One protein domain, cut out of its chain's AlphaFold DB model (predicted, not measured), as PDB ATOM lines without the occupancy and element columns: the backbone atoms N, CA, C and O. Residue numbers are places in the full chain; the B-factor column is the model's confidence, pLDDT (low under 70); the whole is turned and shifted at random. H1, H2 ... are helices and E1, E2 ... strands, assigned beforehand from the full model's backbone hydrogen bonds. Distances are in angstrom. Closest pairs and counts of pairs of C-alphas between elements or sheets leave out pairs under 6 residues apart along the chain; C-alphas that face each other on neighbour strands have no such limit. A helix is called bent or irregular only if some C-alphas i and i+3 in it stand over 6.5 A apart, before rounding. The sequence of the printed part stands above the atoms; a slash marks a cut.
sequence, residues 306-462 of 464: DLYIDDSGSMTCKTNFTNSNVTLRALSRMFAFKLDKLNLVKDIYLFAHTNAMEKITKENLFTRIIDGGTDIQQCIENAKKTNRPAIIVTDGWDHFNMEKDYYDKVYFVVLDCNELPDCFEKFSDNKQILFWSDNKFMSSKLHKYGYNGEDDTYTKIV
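What this domain is: This is residues 306 to 462 of the 464 residues of an uncharacterized protein of Nanoarchaeota archaeon (UniProt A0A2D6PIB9). A strongly twisted, curled sheet of eight strands forms the core, with H2 packed over one face and H3 over the other, in three layers. H5 sits beside the strands at the E9 and E10 end, a small E2 and E3 hairpin makes a second sheet near the start of H2, and a long loop, residues 447 to 458, reaches far from the body between E9 and E10. The printed part has 157 residues, with five named helices and ten named strands in the order E1 H1 E2 E3 H2 E4 E5 H3 E6 H4 E7 H5 E8 E9 E10. The large sheet runs E5 E4 E1 E6 E7 E8 E9 E10 and is mixed; the class is mixed, helices and strands. The whole is compact, with a radius of gyration of the C-alphas of 15.2 A and spans of 49 by 41 by 28 A.

How they stand to each other: E1, residues 306 to 310, is an inner strand of the large sheet. H1, residues 313 to 316, is only just not on that sheet, with 4 pairs of C-alphas within 10 A. E2, residues 318 to 320, and E3, residues 325 to 327, form a hairpin; N 319 and O 326 are 2.8 A apart, within hydrogen-bond range. H2, residues 328 to 341, is on the large sheet at a height over the sheet of 8.6 A; with residues 328 to 329 alone it touches H1, the closest C-alphas being those of Met 315 and Leu 328, 4.8 A apart. E4, residues 345 to 351, is parallel to E1, with N 307 and O 347 2.8 A apart. E5, residues 357 to 360, is an edge strand and forms a hairpin with E4, with N 350 and O 358 2.9 A apart. H3, residues 377 to 386, is on the opposite face from H2; the closest C-alphas of H3 and E1, those of Cys 379 and Tyr 308, are 6.7 A apart. E6, residues 390 to 394, is parallel to E1, with N 308 and O 391 2.8 A apart. H2 lies over E1 and E6, and on the local plane its line and that of E6 stand at 4 degrees, along the strands. H4, residues 402 to 405, only just touches H3, with 3 pairs of C-alphas within 8 A, the closest those of Gln 377 and Asp 405, 6.6 A apart. E7, residues 410 to 415, is parallel to E6, with N 392 and O 411 2.8 A apart. H5, residues 422 to 429, is irregular, with C-alphas 423 and 426 7.4 A apart; it stands at the sheet's level and touches H4, the closest C-alphas being those of Met 402 and Cys 423, 4.9 A apart. E8, residues 433 to 437, is parallel to E7, with N 414 and O 434 2.8 A apart. E6, H4, E7 and E7, H5, E8 are strand-helix-strand units, parallel neighbour strands with a helix between, and both crossovers are right-handed. E9, residues 440 to 446, and the edge strand E10, residues 459 to 462, follow E8 in a meander, each strand the antiparallel neighbour of the one before; N 435 and O 442 are 2.8 A apart, and N 445 and O 460 3.2 A. In H2 and H3 every O i to N i+4 pair is within hydrogen-bond range, in H5 2 of 4 are, and H1 and H4 are too short for such a pair.

Where its parts are: E1 begins at C-alpha 306, (-25.133, -21.397, -1.883). H2, 19.8 A from first to last C-alpha, begins at C-alpha 328, (-35.164, -20.393, 14.942). E9 is 18.9 A long, E4 and E7 16.2 A each, and H3 14.3 A. E10 ends at C-alpha 462, (-45.773, -36.003, 6.829).

The domain as a whole: The two C-alphas farthest apart, those of Glu 363 and Asn 452, are 49.9 A apart. The printed part has no cut. The links E5 to H3 and E9 to E10 are long. The mean pLDDT of the printed part is 79.1; residues 321 to 324, 418, 438 to 440 and 442 to 462 are under 70.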
ATOM      1  N   ASP A 306     -24.983 -22.692  -2.543       90.75
ATOM      2  CA  ASP A 306     -25.133 -21.397  -1.883       90.75
ATOM      3  C   ASP A 306     -26.190 -21.568  -0.775       90.75
ATOM      4  O   ASP A 306     -27.268 -22.113  -1.016       90.75
ATOM      5  N   LEU A 307     -25.880 -21.153   0.451       93.50
ATOM      6  CA  LEU A 307     -26.780 -21.262   1.597       93.50
ATOM      7  C   LEU A 307     -27.329 -19.882   1.956       93.50
ATOM      8  O   LEU A 307     -26.556 -18.977   2.258       93.50
ATOM      9  N   TYR A 308     -28.648 -19.738   1.966       96.00
ATOM     10  CA  TYR A 308     -29.354 -18.523   2.361       96.00
ATOM     11  C   TYR A 308     -30.059 -18.783   3.687       96.00
ATOM     12  O   TYR A 308     -30.849 -19.721   3.801       96.00
ATOM     13  N   ILE A 309     -29.749 -17.979   4.696       95.69
ATOM     14  CA  ILE A 309     -30.274 -18.119   6.050       95.69
ATOM     15  C   ILE A 309     -31.185 -16.935   6.328       95.69
ATOM     16  O   ILE A 309     -30.739 -15.787   6.289       95.69
ATOM     17  N   ASP A 310     -32.438 -17.244   6.627       94.06
ATOM     18  CA  ASP A 310     -33.419 -16.263   7.049       94.06
ATOM     19  C   ASP A 310     -33.010 -15.680   8.405       94.06
ATOM     20  O   ASP A 310     -32.728 -16.404   9.370       94.06
ATOM     21  N   ASP A 311     -32.926 -14.357   8.446       91.38
ATOM     22  CA  ASP A 311     -32.574 -13.569   9.616       91.38
ATOM     23  C   ASP A 311     -33.659 -12.546   9.979       91.38
ATOM     24  O   ASP A 311     -33.413 -11.642  10.784       91.38
ATOM     25  N   SER A 312     -34.856 -12.703   9.410       90.19
ATOM     26  CA  SER A 312     -36.042 -11.890   9.684       90.19
ATOM     27  C   SER A 312     -36.478 -11.939  11.153       90.19
ATOM     28  O   SER A 312     -35.988 -12.729  11.971       90.19
ATOM     29  N   GLY A 313     -37.423 -11.072  11.513       84.94
ATOM     30  CA  GLY A 313     -37.937 -10.959  12.874       84.94
ATOM     31  C   GLY A 313     -38.635 -12.228  13.369       84.94
ATOM     32  O   GLY A 313     -38.517 -12.561  14.550       84.94
ATOM     33  N   SER A 314     -39.306 -12.983  12.495       86.56
ATOM     34  CA  SER A 314     -39.999 -14.227  12.871       86.56
ATOM     35  C   SER A 314     -39.024 -15.331  13.299       86.56
ATOM     36  O   SER A 314     -39.343 -16.142  14.170       86.56
ATOM     37  N   MET A 315     -37.767 -15.250  12.857       86.94
ATOM     38  CA  MET A 315     -36.689 -16.138  13.294       86.94
ATOM     39  C   MET A 315     -36.282 -15.937  14.772       86.94
ATOM     40  O   MET A 315     -35.538 -16.750  15.327       86.94
ATOM     41  N   THR A 316     -36.780 -14.894  15.453       83.25
ATOM     42  CA  THR A 316     -36.637 -14.734  16.918       83.25
ATOM     43  C   THR A 316     -37.549 -15.664  17.722       83.25
ATOM     44  O   THR A 316     -37.326 -15.854  18.921       83.25
ATOM     45  N   CYS A 317     -38.555 -16.271  17.086       81.19
ATOM     46  CA  CYS A 317     -39.449 -17.223  17.733       81.19
ATOM     47  C   CYS A 317     -38.667 -18.417  18.286       81.19
ATOM     48  O   CYS A 317     -37.682 -18.872  17.701       81.19
ATOM     49  N   LYS A 318     -39.103 -18.917  19.446       80.88
ATOM     50  CA  LYS A 318     -38.456 -20.035  20.136       80.88
ATOM     51  C   LYS A 318     -39.168 -21.340  19.817       80.88
ATOM     52  O   LYS A 318     -40.379 -21.427  19.975       80.88
ATOM     53  N   THR A 319     -38.385 -22.353  19.479       76.25
ATOM     54  CA  THR A 319     -38.833 -23.730  19.301       76.25
ATOM     55  C   THR A 319     -38.244 -24.635  20.380       76.25
ATOM     56  O   THR A 319     -37.173 -24.360  20.938       76.25
ATOM     57  N   ASN A 320     -38.943 -25.727  20.684       72.12
ATOM     58  CA  ASN A 320     -38.439 -26.748  21.591       72.12
ATOM     59  C   ASN A 320     -37.414 -27.619  20.864       72.12
ATOM     60  O   ASN A 320     -37.748 -28.439  20.018       72.12
ATOM     61  N   PHE A 321     -36.152 -27.503  21.259       68.50
ATOM     62  CA  PHE A 321     -35.065 -28.312  20.739       68.50
ATOM     63  C   PHE A 321     -34.372 -29.095  21.857       68.50
ATOM     64  O   PHE A 321     -33.630 -28.553  22.677       68.50
ATOM     65  N   THR A 322     -34.555 -30.417  21.881       65.44
ATOM     66  CA  THR A 322     -33.875 -31.329  22.825       65.44
ATOM     67  C   THR A 322     -34.072 -30.989  24.311       65.44
ATOM     68  O   THR A 322     -33.126 -31.065  25.112       65.44
ATOM     69  N   ASN A 323     -35.319 -30.660  24.675       63.22
ATOM     70  CA  ASN A 323     -35.757 -30.198  26.002       63.22
ATOM     71  C   ASN A 323     -35.190 -28.825  26.390       63.22
ATOM     72  O   ASN A 323     -34.832 -28.586  27.544       63.22
ATOM     73  N   SER A 324     -35.025 -27.935  25.420       62.97
ATOM     74  CA  SER A 324     -34.526 -26.582  25.637       62.97
ATOM     75  C   SER A 324     -35.088 -25.654  24.563       62.97
ATOM     76  O   SER A 324     -35.190 -26.048  23.408       62.97
ATOM     77  N   ASN A 325     -35.451 -24.430  24.937       70.81
ATOM     78  CA  ASN A 325     -35.994 -23.450  23.997       70.81
ATOM     79  C   ASN A 325     -34.858 -22.753  23.241       70.81
ATOM     80  O   ASN A 325     -33.972 -22.178  23.875       70.81
ATOM     81  N   VAL A 326     -34.899 -22.783  21.910       74.56
ATOM     82  CA  VAL A 326     -33.894 -22.174  21.018       74.56
ATOM     83  C   VAL A 326     -34.595 -21.297  20.007       74.56
ATOM     84  O   VAL A 326     -35.658 -21.670  19.523       74.56
ATOM     85  N   THR A 327     -34.014 -20.153  19.665       82.44
ATOM     86  CA  THR A 327     -34.551 -19.336  18.574       82.44
ATOM     87  C   THR A 327     -34.338 -20.014  17.225       82.44
ATOM     88  O   THR A 327     -33.294 -20.629  16.987       82.44
ATOM     89  N   LEU A 328     -35.297 -19.875  16.309       85.44
ATOM     90  CA  LEU A 328     -35.164 -20.393  14.942       85.44
ATOM     91  C   LEU A 328     -33.925 -19.819  14.237       85.44
ATOM     92  O   LEU A 328     -33.250 -20.530  13.498       85.44
ATOM     93  N   ARG A 329     -33.542 -18.579  14.559       87.69
ATOM     94  CA  ARG A 329     -32.295 -17.932  14.129       87.69
ATOM     95  C   ARG A 329     -31.041 -18.653  14.621       87.69
ATOM     96  O   ARG A 329     -30.113 -18.891  13.851       87.69
ATOM     97  N   ALA A 330     -30.963 -18.993  15.909       80.75
ATOM     98  CA  ALA A 330     -29.807 -19.727  16.427       80.75
ATOM     99  C   ALA A 330     -29.729 -21.123  15.794       80.75
ATOM    100  O   ALA A 330     -28.654 -21.580  15.403       80.75
ATOM    101  N   LEU A 331     -30.883 -21.761  15.629       82.50
ATOM    102  CA  LEU A 331     -31.032 -23.074  15.027       82.50
ATOM    103  C   LEU A 331     -30.606 -23.117  13.550       82.50
ATOM    104  O   LEU A 331     -29.842 -24.002  13.157       82.50
ATOM    105  N   SER A 332     -31.042 -22.146  12.745       88.25
ATOM    106  CA  SER A 332     -30.683 -22.030  11.328       88.25
ATOM    107  C   SER A 332     -29.178 -21.806  11.145       88.25
ATOM    108  O   SER A 332     -28.543 -22.432  10.295       88.25
ATOM    109  N   ARG A 333     -28.560 -20.998  12.012       87.94
ATOM    110  CA  ARG A 333     -27.106 -20.767  12.015       87.94
ATOM    111  C   ARG A 333     -26.320 -21.991  12.486       87.94
ATOM    112  O   ARG A 333     -25.267 -22.293  11.931       87.94
ATOM    113  N   MET A 334     -26.833 -22.749  13.459       80.38
ATOM    114  CA  MET A 334     -26.249 -24.040  13.846       80.38
ATOM    115  C   MET A 334     -26.297 -25.051  12.695       80.38
ATOM    116  O   MET A 334     -25.317 -25.761  12.462       80.38
ATOM    117  N   PHE A 335     -27.411 -25.096  11.960       82.19
ATOM    118  CA  PHE A 335     -27.556 -25.917  10.761       82.19
ATOM    119  C   PHE A 335     -26.517 -25.535   9.699       82.19
ATOM    120  O   PHE A 335     -25.762 -26.391   9.232       82.19
ATOM    121  N   ALA A 336     -26.401 -24.239   9.402       86.75
ATOM    122  CA  ALA A 336     -25.414 -23.701   8.475       86.75
ATOM    123  C   ALA A 336     -23.973 -24.041   8.872       86.75
ATOM    124  O   ALA A 336     -23.196 -24.515   8.046       86.75
ATOM    125  N   PHE A 337     -23.632 -23.870  10.152       83.31
ATOM    126  CA  PHE A 337     -22.309 -24.201  10.674       83.31
ATOM    127  C   PHE A 337     -21.966 -25.682  10.482       83.31
ATOM    128  O   PHE A 337     -20.817 -26.019  10.198       83.31
ATOM    129  N   LYS A 338     -22.949 -26.583  10.613       78.62
ATOM    130  CA  LYS A 338     -22.738 -28.014  10.361       78.62
ATOM    131  C   LYS A 338     -22.528 -28.328   8.888       78.62
ATOM    132  O   LYS A 338     -21.616 -29.091   8.583       78.62
ATOM    133  N   LEU A 339     -23.317 -27.742   7.989       79.62
ATOM    134  CA  LEU A 339     -23.116 -27.931   6.550       79.62
ATOM    135  C   LEU A 339     -21.750 -27.393   6.091       79.62
ATOM    136  O   LEU A 339     -21.071 -28.044   5.299       79.62
ATOM    137  N   ASP A 340     -21.318 -26.253   6.638       80.81
ATOM    138  CA  ASP A 340     -19.986 -25.679   6.406       80.81
ATOM    139  C   ASP A 340     -18.869 -26.602   6.917       80.81
ATOM    140  O   ASP A 340     -17.936 -26.915   6.185       80.81
ATOM    141  N   LYS A 341     -18.989 -27.134   8.146       76.62
ATOM    142  CA  LYS A 341     -18.021 -28.100   8.706       76.62
ATOM    143  C   LYS A 341     -17.892 -29.386   7.883       76.62
ATOM    144  O   LYS A 341     -16.848 -30.028   7.953       76.62
ATOM    145  N   LEU A 342     -18.928 -29.752   7.132       72.75
ATOM    146  CA  LEU A 342     -18.940 -30.908   6.236       72.75
ATOM    147  C   LEU A 342     -18.497 -30.570   4.807       72.75
ATOM    148  O   LEU A 342     -18.527 -31.446   3.948       72.75
ATOM    149  N   ASN A 343     -18.078 -29.327   4.551       72.94
ATOM    150  CA  ASN A 343     -17.677 -28.826   3.236       72.94
ATOM    151  C   ASN A 343     -18.775 -28.987   2.161       72.94
ATOM    152  O   ASN A 343     -18.476 -29.257   0.997       72.94
ATOM    153  N   LEU A 344     -20.047 -28.824   2.552       75.50
ATOM    154  CA  LEU A 344     -21.216 -28.881   1.656       75.50
ATOM    155  C   LEU A 344     -21.703 -27.495   1.199       75.50
ATOM    156  O   LEU A 344     -22.674 -27.386   0.447       75.50
ATOM    157  N   VAL A 345     -21.082 -26.424   1.694       82.38
ATOM    158  CA  VAL A 345     -21.486 -25.041   1.426       82.38
ATOM    159  C   VAL A 345     -20.331 -24.297   0.788       82.38
ATOM    160  O   VAL A 345     -19.187 -24.422   1.218       82.38
ATOM    161  N   LYS A 346     -20.644 -23.504  -0.235       84.69
ATOM    162  CA  LYS A 346     -19.678 -22.632  -0.898       84.69
ATOM    163  C   LYS A 346     -19.735 -21.210  -0.359       84.69
ATOM    164  O   LYS A 346     -18.722 -20.674   0.075       84.69
ATOM    165  N   ASP A 347     -20.917 -20.605  -0.419       90.56
ATOM    166  CA  ASP A 347     -21.164 -19.239   0.028       90.56
ATOM    167  C   ASP A 347     -22.348 -19.241   1.002       90.56
ATOM    168  O   ASP A 347     -23.358 -19.889   0.733       90.56
ATOM    169  N   ILE A 348     -22.227 -18.515   2.117       93.38
ATOM    170  CA  ILE A 348     -23.306 -18.331   3.093       93.38
ATOM    171  C   ILE A 348     -23.801 -16.888   3.009       93.38
ATOM    172  O   ILE A 348     -23.001 -15.949   3.005       93.38
ATOM    173  N   TYR A 349     -25.115 -16.716   2.973       95.50
ATOM    174  CA  TYR A 349     -25.798 -15.433   2.950       95.50
ATOM    175  C   TYR A 349     -26.780 -15.348   4.115       95.50
ATOM    176  O   TYR A 349     -27.490 -16.313   4.395       95.50
ATOM    177  N   LEU A 350     -26.839 -14.191   4.771       94.62
ATOM    178  CA  LEU A 350     -27.986 -13.814   5.596       94.62
ATOM    179  C   LEU A 350     -28.944 -13.001   4.734       94.62
ATOM    180  O   LEU A 350     -28.482 -12.167   3.949       94.62
ATOM    181  N   PHE A 351     -30.244 -13.223   4.884       95.50
ATOM    182  CA  PHE A 351     -31.263 -12.408   4.233       95.50
ATOM    183  C   PHE A 351     -32.391 -12.047   5.198       95.50
ATOM    184  O   PHE A 351     -32.684 -12.787   6.131       95.50
ATOM    185  N   ALA A 352     -33.015 -10.899   4.966       91.94
ATOM    186  CA  ALA A 352     -34.255 -10.499   5.618       91.94
ATOM    187  C   ALA A 352     -35.141  -9.815   4.567       91.94
ATOM    188  O   ALA A 352     -35.558 -10.462   3.611       91.94
ATOM    189  N   HIS A 353     -35.381  -8.512   4.696       89.56
ATOM    190  CA  HIS A 353     -36.233  -7.746   3.794       89.56
ATOM    191  C   HIS A 353     -35.556  -7.470   2.439       89.56
ATOM    192  O   HIS A 353     -34.383  -7.784   2.220       89.56
ATOM    193  N   THR A 354     -36.293  -6.860   1.512       86.31
ATOM    194  CA  THR A 354     -35.800  -6.540   0.168       86.31
ATOM    195  C   THR A 354     -34.513  -5.718   0.200       86.31
ATOM    196  O   THR A 354     -34.432  -4.693   0.879       86.31
ATOM    197  N   ASN A 355     -33.522  -6.142  -0.590       85.94
ATOM    198  CA  ASN A 355     -32.156  -5.597  -0.646       85.94
ATOM    199  C   ASN A 355     -31.328  -5.795   0.632       85.94
ATOM    200  O   ASN A 355     -30.222  -5.261   0.730       85.94
ATOM    201  N   ALA A 356     -31.823  -6.573   1.591       87.31
ATOM    202  CA  ALA A 356     -31.131  -6.894   2.826       87.31
ATOM    203  C   ALA A 356     -30.616  -8.337   2.775       87.31
ATOM    204  O   ALA A 356     -30.995  -9.180   3.584       87.31
ATOM    205  N   MET A 357     -29.754  -8.610   1.790       93.88
ATOM    206  CA  MET A 357     -29.038  -9.873   1.638       93.88
ATOM    207  C   MET A 357     -27.532  -9.613   1.628       93.88
ATOM    208  O   MET A 357     -27.014  -8.876   0.786       93.88
ATOM    209  N   GLU A 358     -26.816 -10.246   2.548       92.44
ATOM    210  CA  GLU A 358     -25.382 -10.049   2.740       92.44
ATOM    211  C   GLU A 358     -24.659 -11.393   2.740       92.44
ATOM    212  O   GLU A 358     -25.039 -12.319   3.456       92.44
ATOM    213  N   LYS A 359     -23.580 -11.493   1.958       93.50
ATOM    214  CA  LYS A 359     -22.662 -12.629   2.052       93.50
ATOM    215  C   LYS A 359     -21.881 -12.528   3.355       93.50
ATOM    216  O   LYS A 359     -21.174 -11.546   3.568       93.50
ATOM    217  N   ILE A 360     -21.937 -13.568   4.173       89.88
ATOM    218  CA  ILE A 360     -21.229 -13.634   5.448       89.88
ATOM    219  C   ILE A 360     -20.102 -14.661   5.411       89.88
ATOM    220  O   ILE A 360     -20.101 -15.611   4.627       89.88
ATOM    221  N   THR A 361     -19.120 -14.457   6.281       84.12
ATOM    222  CA  THR A 361     -18.076 -15.441   6.558       84.12
ATOM    223  C   THR A 361     -18.442 -16.261   7.791       84.12
ATOM    224  O   THR A 361     -19.333 -15.895   8.563       84.12
ATOM    225  N   LYS A 362     -17.723 -17.364   8.006       75.69
ATOM    226  CA  LYS A 362     -17.899 -18.229   9.175       75.69
ATOM    227  C   LYS A 362     -17.781 -17.465  10.493       75.69
ATOM    228  O   LYS A 362     -18.531 -17.736  11.422       75.69
ATOM    229  N   GLU A 363     -16.871 -16.495  10.558       72.62
ATOM    230  CA  GLU A 363     -16.630 -15.681  11.752       72.62
ATOM    231  C   GLU A 363     -17.827 -14.786  12.100       72.62
ATOM    232  O   GLU A 363     -18.026 -14.432  13.261       72.62
ATOM    233  N   ASN A 364     -18.634 -14.439  11.097       78.62
ATOM    234  CA  ASN A 364     -19.765 -13.531  11.240       78.62
ATOM    235  C   ASN A 364     -21.116 -14.256  11.304       78.62
ATOM    236  O   ASN A 364     -22.133 -13.619  11.572       78.62
ATOM    237  N   LEU A 365     -21.132 -15.580  11.109       83.38
ATOM    238  CA  LEU A 365     -22.344 -16.400  11.033       83.38
ATOM    239  C   LEU A 365     -23.270 -16.225  12.234       83.38
ATOM    240  O   LEU A 365     -24.488 -16.205  12.091       83.38
ATOM    241  N   PHE A 366     -22.689 -16.091  13.419       77.88
ATOM    242  CA  PHE A 366     -23.444 -15.997  14.659       77.88
ATOM    243  C   PHE A 366     -23.567 -14.577  15.201       77.88
ATOM    244  O   PHE A 366     -24.425 -14.331  16.042       77.88
ATOM    245  N   THR A 367     -22.741 -13.647  14.728       73.25
ATOM    246  CA  THR A 367     -22.633 -12.295  15.286       73.25
ATOM    247  C   THR A 367     -23.348 -11.246  14.442       73.25
ATOM    248  O   THR A 367     -23.793 -10.239  14.988       73.25
ATOM    249  N   ARG A 368     -23.483 -11.467  13.131       81.62
ATOM    250  CA  ARG A 368     -24.179 -10.550  12.226       81.62
ATOM    251  C   ARG A 368     -25.692 -10.694  12.378       81.62
ATOM    252  O   ARG A 368     -26.185 -11.808  12.527       81.62
ATOM    253  N   ILE A 369     -26.416  -9.574  12.359       81.44
ATOM    254  CA  ILE A 369     -27.883  -9.524  12.412       81.44
ATOM    255  C   ILE A 369     -28.364  -8.481  11.395       81.44
ATOM    256  O   ILE A 369     -27.801  -7.385  11.355       81.44
ATOM    257  N   ILE A 370     -29.360  -8.824  10.576       83.12
ATOM    258  CA  ILE A 370     -30.005  -7.920   9.607       83.12
ATOM    259  C   ILE A 370     -31.392  -7.489  10.107       83.12
ATOM    260  O   ILE A 370     -31.664  -6.290  10.148       83.12
ATOM    261  N   ASP A 371     -32.211  -8.447  10.555       79.31
ATOM    262  CA  ASP A 371     -33.584  -8.254  11.052       79.31
ATOM    263  C   ASP A 371     -34.567  -7.605  10.038       79.31
ATOM    264  O   ASP A 371     -34.199  -7.090   8.975       79.31
ATOM    265  N   GLY A 372     -35.865  -7.658  10.345       85.81
ATOM    266  CA  GLY A 372     -36.943  -7.082   9.528       85.81
ATOM    267  C   GLY A 372     -37.890  -8.118   8.918       85.81
ATOM    268  O   GLY A 372     -38.086  -9.192   9.479       85.81
ATOM    269  N   GLY A 373     -38.533  -7.761   7.800       84.94
ATOM    270  CA  GLY A 373     -39.403  -8.678   7.052       84.94
ATOM    271  C   GLY A 373     -38.620  -9.771   6.322       84.94
ATOM    272  O   GLY A 373     -37.392  -9.772   6.353       84.94
ATOM    273  N   THR A 374     -39.331 -10.661   5.643       90.56
ATOM    274  CA  THR A 374     -38.751 -11.765   4.868       90.56
ATOM    275  C   THR A 374     -38.929 -11.485   3.380       90.56
ATOM    276  O   THR A 374     -39.986 -11.028   2.961       90.56
ATOM    277  N   ASP A 375     -37.881 -11.703   2.594       92.69
ATOM    278  CA  ASP A 375     -37.901 -11.666   1.134       92.69
ATOM    279  C   ASP A 375     -37.065 -12.852   0.636       92.69
ATOM    280  O   ASP A 375     -35.832 -12.822   0.619       92.69
ATOM    281  N   ILE A 376     -37.751 -13.939   0.294       94.50
ATOM    282  CA  ILE A 376     -37.199 -15.160  -0.297       94.50
ATOM    283  C   ILE A 376     -36.932 -14.945  -1.791       94.50
ATOM    284  O   ILE A 376     -36.015 -15.561  -2.349       94.50
ATOM    285  N   GLN A 377     -37.680 -14.052  -2.449       94.56
ATOM    286  CA  GLN A 377     -37.550 -13.788  -3.881       94.56
ATOM    287  C   GLN A 377     -36.120 -13.357  -4.234       94.56
ATOM    288  O   GLN A 377     -35.536 -13.915  -5.166       94.56
ATOM    289  N   GLN A 378     -35.501 -12.457  -3.460       94.94
ATOM    290  CA  GLN A 378     -34.105 -12.042  -3.691       94.94
ATOM    291  C   GLN A 378     -33.108 -13.216  -3.638       94.94
ATOM    292  O   GLN A 378     -32.131 -13.240  -4.393       94.94
ATOM    293  N   CYS A 379     -33.360 -14.222  -2.793       95.00
ATOM    294  CA  CYS A 379     -32.510 -15.409  -2.682       95.00
ATOM    295  C   CYS A 379     -32.616 -16.267  -3.943       95.00
ATOM    296  O   CYS A 379     -31.604 -16.710  -4.495       95.00
ATOM    297  N   ILE A 380     -33.842 -16.459  -4.439       94.38
ATOM    298  CA  ILE A 380     -34.082 -17.222  -5.663       94.38
ATOM    299  C   ILE A 380     -33.513 -16.488  -6.883       94.38
ATOM    300  O   ILE A 380     -32.871 -17.107  -7.734       94.38
ATOM    301  N   GLU A 381     -33.690 -15.170  -6.970       94.44
ATOM    302  CA  GLU A 381     -33.114 -14.350  -8.039       94.44
ATOM    303  C   GLU A 381     -31.582 -14.421  -8.044       94.44
ATOM    304  O   GLU A 381     -30.970 -14.580  -9.107       94.44
ATOM    305  N   ASN A 382     -30.947 -14.385  -6.869       93.88
ATOM    306  CA  ASN A 382     -29.502 -14.552  -6.769       93.88
ATOM    307  C   ASN A 382     -29.059 -15.959  -7.190       93.88
ATOM    308  O   ASN A 382     -28.114 -16.086  -7.967       93.88
ATOM    309  N   ALA A 383     -29.768 -17.008  -6.764       91.44
ATOM    310  CA  ALA A 383     -29.490 -18.380  -7.191       91.44
ATOM    311  C   ALA A 383     -29.617 -18.549  -8.717       91.44
ATOM    312  O   ALA A 383     -28.744 -19.147  -9.350       91.44
ATOM    313  N   LYS A 384     -30.652 -17.960  -9.338       91.31
ATOM    314  CA  LYS A 384     -30.817 -17.920 -10.803       91.31
ATOM    315  C   LYS A 384     -29.646 -17.207 -11.475       91.31
ATOM    316  O   LYS A 384     -29.099 -17.710 -12.456       91.31
ATOM    317  N   LYS A 385     -29.231 -16.058 -10.934       91.88
ATOM    318  CA  LYS A 385     -28.118 -15.253 -11.454       91.88
ATOM    319  C   LYS A 385     -26.780 -15.989 -11.379       91.88
ATOM    320  O   LYS A 385     -25.990 -15.900 -12.316       91.88
ATOM    321  N   THR A 386     -26.508 -16.698 -10.284       86.94
ATOM    322  CA  THR A 386     -25.270 -17.477 -10.131       86.94
ATOM    323  C   THR A 386     -25.341 -18.840 -10.816       86.94
ATOM    324  O   THR A 386     -24.302 -19.465 -11.031       86.94
ATOM    325  N   ASN A 387     -26.544 -19.285 -11.192       84.06
ATOM    326  CA  ASN A 387     -26.834 -20.583 -11.792       84.06
ATOM    327  C   ASN A 387     -26.337 -21.774 -10.945       84.06
ATOM    328  O   ASN A 387     -25.974 -22.829 -11.478       84.06
ATOM    329  N   ARG A 388     -26.297 -21.595  -9.621       79.88
ATOM    330  CA  ARG A 388     -25.828 -22.588  -8.650       79.88
ATOM    331  C   ARG A 388     -26.998 -23.163  -7.858       79.88
ATOM    332  O   ARG A 388     -28.004 -22.478  -7.676       79.88
ATOM    333  N   PRO A 389     -26.885 -24.416  -7.390       83.31
ATOM    334  CA  PRO A 389     -27.881 -24.960  -6.493       83.31
ATOM    335  C   PRO A 389     -27.817 -24.242  -5.144       83.31
ATOM    336  O   PRO A 389     -26.741 -23.875  -4.669       83.31
ATOM    337  N   ALA A 390     -28.983 -24.032  -4.550       89.69
ATOM    338  CA  ALA A 390     -29.150 -23.198  -3.377       89.69
ATOM    339  C   ALA A 390     -30.032 -23.879  -2.335       89.69
ATOM    340  O   ALA A 390     -31.012 -24.537  -2.683       89.69
ATOM    341  N   ILE A 391     -29.696 -23.682  -1.064       91.75
ATOM    342  CA  ILE A 391     -30.530 -24.076   0.071       91.75
ATOM    343  C   ILE A 391     -30.985 -22.799   0.773       91.75
ATOM    344  O   ILE A 391     -30.153 -21.969   1.130       91.75
ATOM    345  N   ILE A 392     -32.288 -22.648   0.975       94.69
ATOM    346  CA  ILE A 392     -32.895 -21.549   1.724       94.69
ATOM    347  C   ILE A 392     -33.427 -22.120   3.039       94.69
ATOM    348  O   ILE A 392     -34.239 -23.045   3.032       94.69
ATOM    349  N   VAL A 393     -32.943 -21.597   4.164       94.25
ATOM    350  CA  VAL A 393     -33.359 -21.995   5.516       94.25
ATOM    351  C   VAL A 393     -34.246 -20.898   6.085       94.25
ATOM    352  O   VAL A 393     -33.767 -19.783   6.255       94.25
ATOM    353  N   THR A 394     -35.509 -21.204   6.372       93.31
ATOM    354  CA  THR A 394     -36.538 -20.226   6.779       93.31
ATOM    355  C   THR A 394     -37.596 -20.896   7.661       93.31
ATOM    356  O   THR A 394     -37.639 -22.122   7.748       93.31
ATOM    357  N   ASP A 395     -38.447 -20.118   8.317       90.25
ATOM    358  CA  ASP A 395     -39.694 -20.598   8.924       90.25
ATOM    359  C   ASP A 395     -40.857 -20.679   7.909       90.25
ATOM    360  O   ASP A 395     -41.928 -21.195   8.221       90.25
ATOM    361  N   GLY A 396     -40.635 -20.237   6.666       87.25
ATOM    362  CA  GLY A 396     -41.590 -20.355   5.566       87.25
ATOM    363  C   GLY A 396     -42.607 -19.219   5.488       87.25
ATOM    364  O   GLY A 396     -43.579 -19.336   4.738       87.25
ATOM    365  N   TRP A 397     -42.406 -18.130   6.237       86.06
ATOM    366  CA  TRP A 397     -43.341 -17.011   6.265       86.06
ATOM    367  C   TRP A 397     -42.976 -15.913   5.257       86.06
ATOM    368  O   TRP A 397     -42.365 -14.902   5.596       86.06
ATOM    369  N   ASP A 398     -43.369 -16.114   3.996       86.81
ATOM    370  CA  ASP A 398     -43.207 -15.129   2.918       86.81
ATOM    371  C   ASP A 398     -44.209 -15.360   1.765       86.81
ATOM    372  O   ASP A 398     -44.814 -16.426   1.662       86.81
ATOM    373  N   HIS A 399     -44.380 -14.372   0.882       85.00
ATOM    374  CA  HIS A 399     -45.218 -14.445  -0.317       85.00
ATOM    375  C   HIS A 399     -44.441 -13.986  -1.560       85.00
ATOM    376  O   HIS A 399     -44.041 -12.831  -1.669       85.00
ATOM    377  N   PHE A 400     -44.306 -14.870  -2.549       88.56
ATOM    378  CA  PHE A 400     -43.653 -14.590  -3.833       88.56
ATOM    379  C   PHE A 400     -44.449 -15.194  -4.999       88.56
ATOM    380  O   PHE A 400     -45.366 -15.997  -4.803       88.56
ATOM    381  N   ASN A 401     -44.131 -14.807  -6.237       90.38
ATOM    382  CA  ASN A 401     -44.863 -15.281  -7.406       90.38
ATOM    383  C   ASN A 401     -44.333 -16.653  -7.837       90.38
ATOM    384  O   ASN A 401     -43.307 -16.751  -8.503       90.38
ATOM    385  N   MET A 402     -45.065 -17.716  -7.508       86.75
ATOM    386  CA  MET A 402     -44.662 -19.097  -7.785       86.75
ATOM    387  C   MET A 402     -44.238 -19.349  -9.243       86.75
ATOM    388  O   MET A 402     -43.238 -20.020  -9.487       86.75
ATOM    389  N   GLU A 403     -44.954 -18.804 -10.229       86.00
ATOM    390  CA  GLU A 403     -44.645 -19.049 -11.644       86.00
ATOM    391  C   GLU A 403     -43.383 -18.323 -12.113       86.00
ATOM    392  O   GLU A 403     -42.560 -18.898 -12.829       86.00
ATOM    393  N   LYS A 404     -43.210 -17.070 -11.689       89.56
ATOM    394  CA  LYS A 404     -42.055 -16.242 -12.047       89.56
ATOM    395  C   LYS A 404     -40.804 -16.655 -11.272       89.56
ATOM    396  O   LYS A 404     -39.697 -16.677 -11.822       89.56
ATOM    397  N   ASP A 405     -40.977 -16.984 -10.000       91.50
ATOM    398  CA  ASP A 405     -39.889 -17.108  -9.043       91.50
ATOM    399  C   ASP A 405     -39.434 -18.557  -8.868       91.50
ATOM    400  O   ASP A 405     -38.309 -18.760  -8.436       91.50
ATOM    401  N   TYR A 406     -40.172 -19.560  -9.358       91.94
ATOM    402  CA  TYR A 406     -39.714 -20.956  -9.355       91.94
ATOM    403  C   TYR A 406     -38.305 -21.141  -9.939       91.94
ATOM    404  O   TYR A 406     -37.954 -20.572 -10.983       91.94
ATOM    405  N   TYR A 407     -37.504 -21.975  -9.269       91.00
ATOM    406  CA  TYR A 407     -36.213 -22.440  -9.760       91.00
ATOM    407  C   TYR A 407     -35.971 -23.891  -9.341       91.00
ATOM    408  O   TYR A 407     -36.019 -24.230  -8.162       91.00
ATOM    409  N   ASP A 408     -35.653 -24.747 -10.306       85.12
ATOM    410  CA  ASP A 408     -35.424 -26.187 -10.133       85.12
ATOM    411  C   ASP A 408     -34.167 -26.520  -9.306       85.12
ATOM    412  O   ASP A 408     -33.959 -27.666  -8.903       85.12
ATOM    413  N   LYS A 409     -33.325 -25.518  -9.022       84.25
ATOM    414  CA  LYS A 409     -32.096 -25.667  -8.226       84.25
ATOM    415  C   LYS A 409     -32.178 -25.076  -6.821       84.25
ATOM    416  O   LYS A 409     -31.170 -25.087  -6.116       84.25
ATOM    417  N   VAL A 410     -33.335 -24.554  -6.420       89.81
ATOM    418  CA  VAL A 410     -33.563 -24.045  -5.062       89.81
ATOM    419  C   VAL A 410     -34.241 -25.117  -4.225       89.81
ATOM    420  O   VAL A 410     -35.201 -25.742  -4.664       89.81
ATOM    421  N   TYR A 411     -33.735 -25.319  -3.019       88.75
ATOM    422  CA  TYR A 411     -34.272 -26.250  -2.039       88.75
ATOM    423  C   TYR A 411     -34.540 -25.503  -0.737       88.75
ATOM    424  O   TYR A 411     -33.779 -24.614  -0.363       88.75
ATOM    425  N   PHE A 412     -35.600 -25.879  -0.036       89.62
ATOM    426  CA  PHE A 412     -36.010 -25.266   1.218       89.62
ATOM    427  C   PHE A 412     -35.793 -26.221   2.384       89.62
ATOM    428  O   PHE A 412     -36.172 -27.395   2.321       89.62
ATOM    429  N   VAL A 413     -35.221 -25.690   3.460       89.00
ATOM    430  CA  VAL A 413     -35.240 -26.293   4.791       89.00
ATOM    431  C   VAL A 413     -36.117 -25.411   5.666       89.00
ATOM    432  O   VAL A 413     -35.724 -24.305   6.033       89.00
ATOM    433  N   VAL A 414     -37.312 -25.900   5.970       88.81
ATOM    434  CA  VAL A 414     -38.319 -25.163   6.731       88.81
ATOM    435  C   VAL A 414     -38.254 -25.576   8.196       88.81
ATOM    436  O   VAL A 414     -38.365 -26.763   8.517       88.81
ATOM    437  N   LEU A 415     -38.046 -24.604   9.081       86.62
ATOM    438  CA  LEU A 415     -37.910 -24.814  10.519       86.62
ATOM    439  C   LEU A 415     -39.246 -24.571  11.225       86.62
ATOM    440  O   LEU A 415     -39.821 -23.501  11.087       86.62
ATOM    441  N   ASP A 416     -39.699 -25.555  12.006       76.38
ATOM    442  CA  ASP A 416     -40.836 -25.438  12.941       76.38
ATOM    443  C   ASP A 416     -42.109 -24.776  12.370       76.38
ATOM    444  O   ASP A 416     -42.731 -23.921  12.996       76.38
ATOM    445  N   CYS A 417     -42.500 -25.178  11.160       75.56
ATOM    446  CA  CYS A 417     -43.666 -24.638  10.466       75.56
ATOM    447  C   CYS A 417     -44.656 -25.745  10.117       75.56
ATOM    448  O   CYS A 417     -44.272 -26.746   9.513       75.56
ATOM    449  N   ASN A 418     -45.926 -25.553  10.477       68.12
ATOM    450  CA  ASN A 418     -46.987 -26.544  10.268       68.12
ATOM    451  C   ASN A 418     -47.629 -26.472   8.876       68.12
ATOM    452  O   ASN A 418     -48.212 -27.462   8.427       68.12
ATOM    453  N   GLU A 419     -47.548 -25.315   8.223       72.81
ATOM    454  CA  GLU A 419     -48.284 -25.002   7.003       72.81
ATOM    455  C   GLU A 419     -47.552 -23.922   6.210       72.81
ATOM    456  O   GLU A 419     -47.160 -22.900   6.767       72.81
ATOM    457  N   LEU A 420     -47.367 -24.160   4.912       82.50
ATOM    458  CA  LEU A 420     -46.750 -23.198   4.001       82.50
ATOM    459  C   LEU A 420     -47.808 -22.542   3.109       82.50
ATOM    460  O   LEU A 420     -48.754 -23.232   2.717       82.50
ATOM    461  N   PRO A 421     -47.621 -21.264   2.731       85.19
ATOM    462  CA  PRO A 421     -48.465 -20.603   1.741       85.19
ATOM    463  C   PRO A 421     -48.383 -21.264   0.357       85.19
ATOM    464  O   PRO A 421     -47.384 -21.900   0.006       85.19
ATOM    465  N   ASP A 422     -49.394 -21.022  -0.476       84.62
ATOM    466  CA  ASP A 422     -49.530 -21.600  -1.822       84.62
ATOM    467  C   ASP A 422     -48.359 -21.274  -2.761       84.62
ATOM    468  O   ASP A 422     -48.068 -22.026  -3.689       84.62
ATOM    469  N   CYS A 423     -47.606 -20.198  -2.497       85.56
ATOM    470  CA  CYS A 423     -46.403 -19.867  -3.268       85.56
ATOM    471  C   CYS A 423     -45.335 -20.983  -3.240       85.56
ATOM    472  O   CYS A 423     -44.482 -21.046  -4.130       85.56
ATOM    473  N   PHE A 424     -45.404 -21.896  -2.265       88.25
ATOM    474  CA  PHE A 424     -44.529 -23.059  -2.144       88.25
ATOM    475  C   PHE A 424     -45.036 -24.314  -2.876       88.25
ATOM    476  O   PHE A 424     -44.279 -25.286  -2.963       88.25
ATOM    477  N   GLU A 425     -46.257 -24.333  -3.427       84.69
ATOM    478  CA  GLU A 425     -46.894 -25.542  -3.984       84.69
ATOM    479  C   GLU A 425     -46.011 -26.216  -5.044       84.69
ATOM    480  O   GLU A 425     -45.656 -27.389  -4.914       84.69
ATOM    481  N   LYS A 426     -45.522 -25.450  -6.024       86.12
ATOM    482  CA  LYS A 426     -44.652 -25.967  -7.093       86.12
ATOM    483  C   LYS A 426     -43.326 -26.517  -6.565       86.12
ATOM    484  O   LYS A 426     -42.808 -27.490  -7.110       86.12
ATOM    485  N   PHE A 427     -42.774 -25.943  -5.498       86.12
ATOM    486  CA  PHE A 427     -41.581 -26.492  -4.845       86.12
ATOM    487  C   PHE A 427     -41.907 -27.779  -4.074       86.12
ATOM    488  O   PHE A 427     -41.102 -28.714  -4.073       86.12
ATOM    489  N   SER A 428     -43.088 -27.869  -3.453       83.31
ATOM    490  CA  SER A 428     -43.551 -29.091  -2.788       83.31
ATOM    491  C   SER A 428     -43.784 -30.229  -3.786       83.31
ATOM    492  O   SER A 428     -43.248 -31.321  -3.584       83.31
ATOM    493  N   ASP A 429     -44.469 -29.965  -4.902       80.62
ATOM    494  CA  ASP A 429     -44.706 -30.928  -5.989       80.62
ATOM    495  C   ASP A 429     -43.400 -31.517  -6.532       80.62
ATOM    496  O   ASP A 429     -43.262 -32.726  -6.758       80.62
ATOM    497  N   ASN A 430     -42.386 -30.663  -6.672       78.38
ATOM    498  CA  ASN A 430     -41.058 -31.058  -7.128       78.38
ATOM    499  C   ASN A 430     -40.174 -31.643  -6.011       78.38
ATOM    500  O   ASN A 430     -39.030 -32.040  -6.260       78.38
ATOM    501  N   LYS A 431     -40.715 -31.808  -4.796       76.38
ATOM    502  CA  LYS A 431     -40.045 -32.336  -3.594       76.38
ATOM    503  C   LYS A 431     -38.790 -31.551  -3.206       76.38
ATOM    504  O   LYS A 431     -37.810 -32.138  -2.744       76.38
ATOM    505  N   GLN A 432     -38.816 -30.238  -3.399       82.12
ATOM    506  CA  GLN A 432     -37.729 -29.316  -3.064       82.12
ATOM    507  C   GLN A 432     -37.843 -28.761  -1.639       82.12
ATOM    508  O   GLN A 432     -37.015 -27.951  -1.242       82.12
ATOM    509  N   ILE A 433     -38.836 -29.196  -0.861       84.38
ATOM    510  CA  ILE A 433     -39.078 -28.730   0.509       84.38
ATOM    511  C   ILE A 433     -38.865 -29.871   1.493       84.38
ATOM    512  O   ILE A 433     -39.493 -30.934   1.376       84.38
ATOM    513  N   LEU A 434     -38.023 -29.609   2.487       81.81
ATOM    514  CA  LEU A 434     -37.805 -30.458   3.645       81.81
ATOM    515  C   LEU A 434     -38.135 -29.681   4.911       81.81
ATOM    516  O   LEU A 434     -37.659 -28.569   5.115       81.81
ATOM    517  N   PHE A 435     -38.931 -30.291   5.773       79.75
ATOM    518  CA  PHE A 435     -39.210 -29.764   7.098       79.75
ATOM    519  C   PHE A 435     -38.178 -30.304   8.075       79.75
ATOM    520  O   PHE A 435     -37.753 -31.455   7.967       79.75
ATOM    521  N   TRP A 436     -37.789 -29.496   9.046       76.19
ATOM    522  CA  TRP A 436     -36.928 -29.928  10.131       76.19
ATOM    523  C   TRP A 436     -37.655 -29.763  11.461       76.19
ATOM    524  O   TRP A 436     -37.997 -28.653  11.867       76.19
ATOM    525  N   SER A 437     -37.899 -30.890  12.129       70.19
ATOM    526  CA  SER A 437     -38.534 -30.950  13.446       70.19
ATOM    527  C   SER A 437     -37.928 -32.098  14.248       70.19
ATOM    528  O   SER A 437     -37.555 -33.125  13.681       70.19
ATOM    529  N   ASP A 438     -37.776 -31.921  15.561       66.50
ATOM    530  CA  ASP A 438     -37.294 -32.959  16.484       66.50
ATOM    531  C   ASP A 438     -36.004 -33.689  16.042       66.50
ATOM    532  O   ASP A 438     -35.870 -34.905  16.190       66.50
ATOM    533  N   ASN A 439     -35.013 -32.951  15.517       64.62
ATOM    534  CA  ASN A 439     -33.760 -33.494  14.954       64.62
ATOM    535  C   ASN A 439     -33.922 -34.397  13.721       64.62
ATOM    536  O   ASN A 439     -33.002 -35.143  13.391       64.62
ATOM    537  N   LYS A 440     -35.057 -34.351  13.025       67.69
ATOM    538  CA  LYS A 440     -35.296 -35.173  11.839       67.69
ATOM    539  C   LYS A 440     -35.740 -34.318  10.667       67.69
ATOM    540  O   LYS A 440     -36.497 -33.360  10.821       67.69
ATOM    541  N   PHE A 441     -35.280 -34.705   9.483       70.50
ATOM    542  CA  PHE A 441     -35.855 -34.205   8.246       70.50
ATOM    543  C   PHE A 441     -37.154 -34.942   7.950       70.50
ATOM    544  O   PHE A 441     -37.213 -36.170   8.002       70.50
ATOM    545  N   MET A 442     -38.178 -34.172   7.618       69.25
ATOM    546  CA  MET A 442     -39.470 -34.653   7.168       69.25
ATOM    547  C   MET A 442     -39.714 -34.204   5.733       69.25
ATOM    548  O   MET A 442     -39.414 -33.069   5.362       69.25
ATOM    549  N   SER A 443     -40.253 -35.095   4.905       64.56
ATOM    550  CA  SER A 443     -40.665 -34.733   3.551       64.56
ATOM    551  C   SER A 443     -41.984 -33.965   3.578       64.56
ATOM    552  O   SER A 443     -42.878 -34.283   4.363       64.56
ATOM    553  N   SER A 444     -42.143 -33.007   2.673       63.25
ATOM    554  CA  SER A 444     -43.456 -32.417   2.405       63.25
ATOM    555  C   SER A 444     -44.400 -33.444   1.752       63.25
ATOM    556  O   SER A 444     -43.980 -34.223   0.890       63.25
ATOM    557  N   LYS A 445     -45.684 -33.449   2.139       54.81
ATOM    558  CA  LYS A 445     -46.766 -33.987   1.297       54.81
ATOM    559  C   LYS A 445     -47.881 -32.946   1.201       54.81
ATOM    560  O   LYS A 445     -48.419 -32.503   2.211       54.81
ATOM    561  N   LEU A 446     -48.264 -32.596  -0.022       51.22
ATOM    562  CA  LEU A 446     -49.450 -31.781  -0.273       51.22
ATOM    563  C   LEU A 446     -50.698 -32.483   0.266       51.22
ATOM    564  O   LEU A 446     -50.913 -33.671   0.008       51.22
ATOM    565  N   HIS A 447     -51.520 -31.751   1.020       45.00
ATOM    566  CA  HIS A 447     -52.760 -32.277   1.579       45.00
ATOM    567  C   HIS A 447     -53.925 -31.403   1.115       45.00
ATOM    568  O   HIS A 447     -54.203 -30.360   1.693       45.00
ATOM    569  N   LYS A 448     -54.650 -31.848   0.081       40.75
ATOM    570  CA  LYS A 448     -55.878 -31.176  -0.363       40.75
ATOM    571  C   LYS A 448     -57.004 -31.409   0.645       40.75
ATOM    572  O   LYS A 448     -57.589 -32.489   0.660       40.75
ATOM    573  N   TYR A 449     -57.318 -30.406   1.458       39.62
ATOM    574  CA  TYR A 449     -58.616 -30.280   2.120       39.62
ATOM    575  C   TYR A 449     -59.023 -28.808   2.134       39.62
ATOM    576  O   TYR A 449     -58.387 -28.012   2.813       39.62
ATOM    577  N   GLY A 450     -60.099 -28.479   1.417       37.00
ATOM    578  CA  GLY A 450     -60.777 -27.197   1.565       37.00
ATOM    579  C   GLY A 450     -61.600 -27.170   2.853       37.00
ATOM    580  O   GLY A 450     -62.175 -28.191   3.246       37.00
ATOM    581  N   TYR A 451     -61.686 -26.007   3.497       26.20
ATOM    582  CA  TYR A 451     -62.732 -25.752   4.482       26.20
ATOM    583  C   TYR A 451     -63.246 -24.313   4.391       26.20
ATOM    584  O   TYR A 451     -62.532 -23.362   4.676       26.20
ATOM    585  N   ASN A 452     -64.533 -24.214   4.045       30.66
ATOM    586  CA  ASN A 452     -65.413 -23.047   4.128       30.66
ATOM    587  C   ASN A 452     -64.881 -21.726   3.551       30.66
ATOM    588  O   ASN A 452     -64.661 -20.773   4.295       30.66
ATOM    589  N   GLY A 453     -64.857 -21.615   2.225       33.59
ATOM    590  CA  GLY A 453     -64.990 -20.299   1.599       33.59
ATOM    591  C   GLY A 453     -64.494 -20.229   0.175       33.59
ATOM    592  O   GLY A 453     -65.284 -19.924  -0.707       33.59
ATOM    593  N   GLU A 454     -63.222 -20.540  -0.040       33.00
ATOM    594  CA  GLU A 454     -62.547 -20.486  -1.337       33.00
ATOM    595  C   GLU A 454     -61.500 -21.617  -1.382       33.00
ATOM    596  O   GLU A 454     -61.037 -22.086  -0.340       33.00
ATOM    597  N   ASP A 455     -61.251 -22.158  -2.575       36.50
ATOM    598  CA  ASP A 455     -60.395 -23.322  -2.838       36.50
ATOM    599  C   ASP A 455     -58.899 -23.030  -2.561       36.50
ATOM    600  O   ASP A 455     -58.119 -22.909  -3.502       36.50
ATOM    601  N   ASP A 456     -58.483 -22.966  -1.293       40.03
ATOM    602  CA  ASP A 456     -57.062 -22.834  -0.920       40.03
ATOM    603  C   ASP A 456     -56.417 -24.212  -0.656       40.03
ATOM    604  O   ASP A 456     -56.980 -25.086   0.022       40.03
ATOM    605  N   THR A 457     -55.228 -24.438  -1.225       44.62
ATOM    606  CA  THR A 457     -54.498 -25.718  -1.197       44.62
ATOM    607  C   THR A 457     -53.237 -25.653  -0.339       44.62
ATOM    608  O   THR A 457     -52.179 -25.255  -0.804       44.62
ATOM    609  N   TYR A 458     -53.293 -26.186   0.882       44.94
ATOM    610  CA  TYR A 458     -52.154 -26.145   1.804       44.94
ATOM    611  C   TYR A 458     -51.193 -27.349   1.712       44.94
ATOM    612  O   TYR A 458     -51.583 -28.506   1.491       44.94
ATOM    613  N   THR A 459     -49.904 -27.099   1.971       49.84
ATOM    614  CA  THR A 459     -48.873 -28.146   2.114       49.84
ATOM    615  C   THR A 459     -48.715 -28.544   3.585       49.84
ATOM    616  O   THR A 459     -48.374 -27.697   4.407       49.84
ATOM    617  N   LYS A 460     -48.905 -29.832   3.929       54.00
ATOM    618  CA  LYS A 460     -48.742 -30.350   5.305       54.00
ATOM    619  C   LYS A 460     -47.487 -31.210   5.478       54.00
ATOM    620  O   LYS A 460     -46.956 -31.817   4.545       54.00
ATOM    621  N   ILE A 461     -47.036 -31.298   6.725       47.44
ATOM    622  CA  ILE A 461     -45.943 -32.172   7.156       47.44
ATOM    623  C   ILE A 461     -46.401 -33.638   7.163       47.44
ATOM    624  O   ILE A 461     -47.445 -33.953   7.737       47.44
ATOM    625  N   VAL A 462     -45.593 -34.557   6.616       40.91
ATOM    626  CA  VAL A 462     -45.773 -36.003   6.829       40.91
ATOM    627  C   VAL A 462     -44.427 -36.653   7.194       40.91
ATOM    628  O   VAL A 462     -43.426 -36.348   6.544       40.91
TER     629      VAL A 462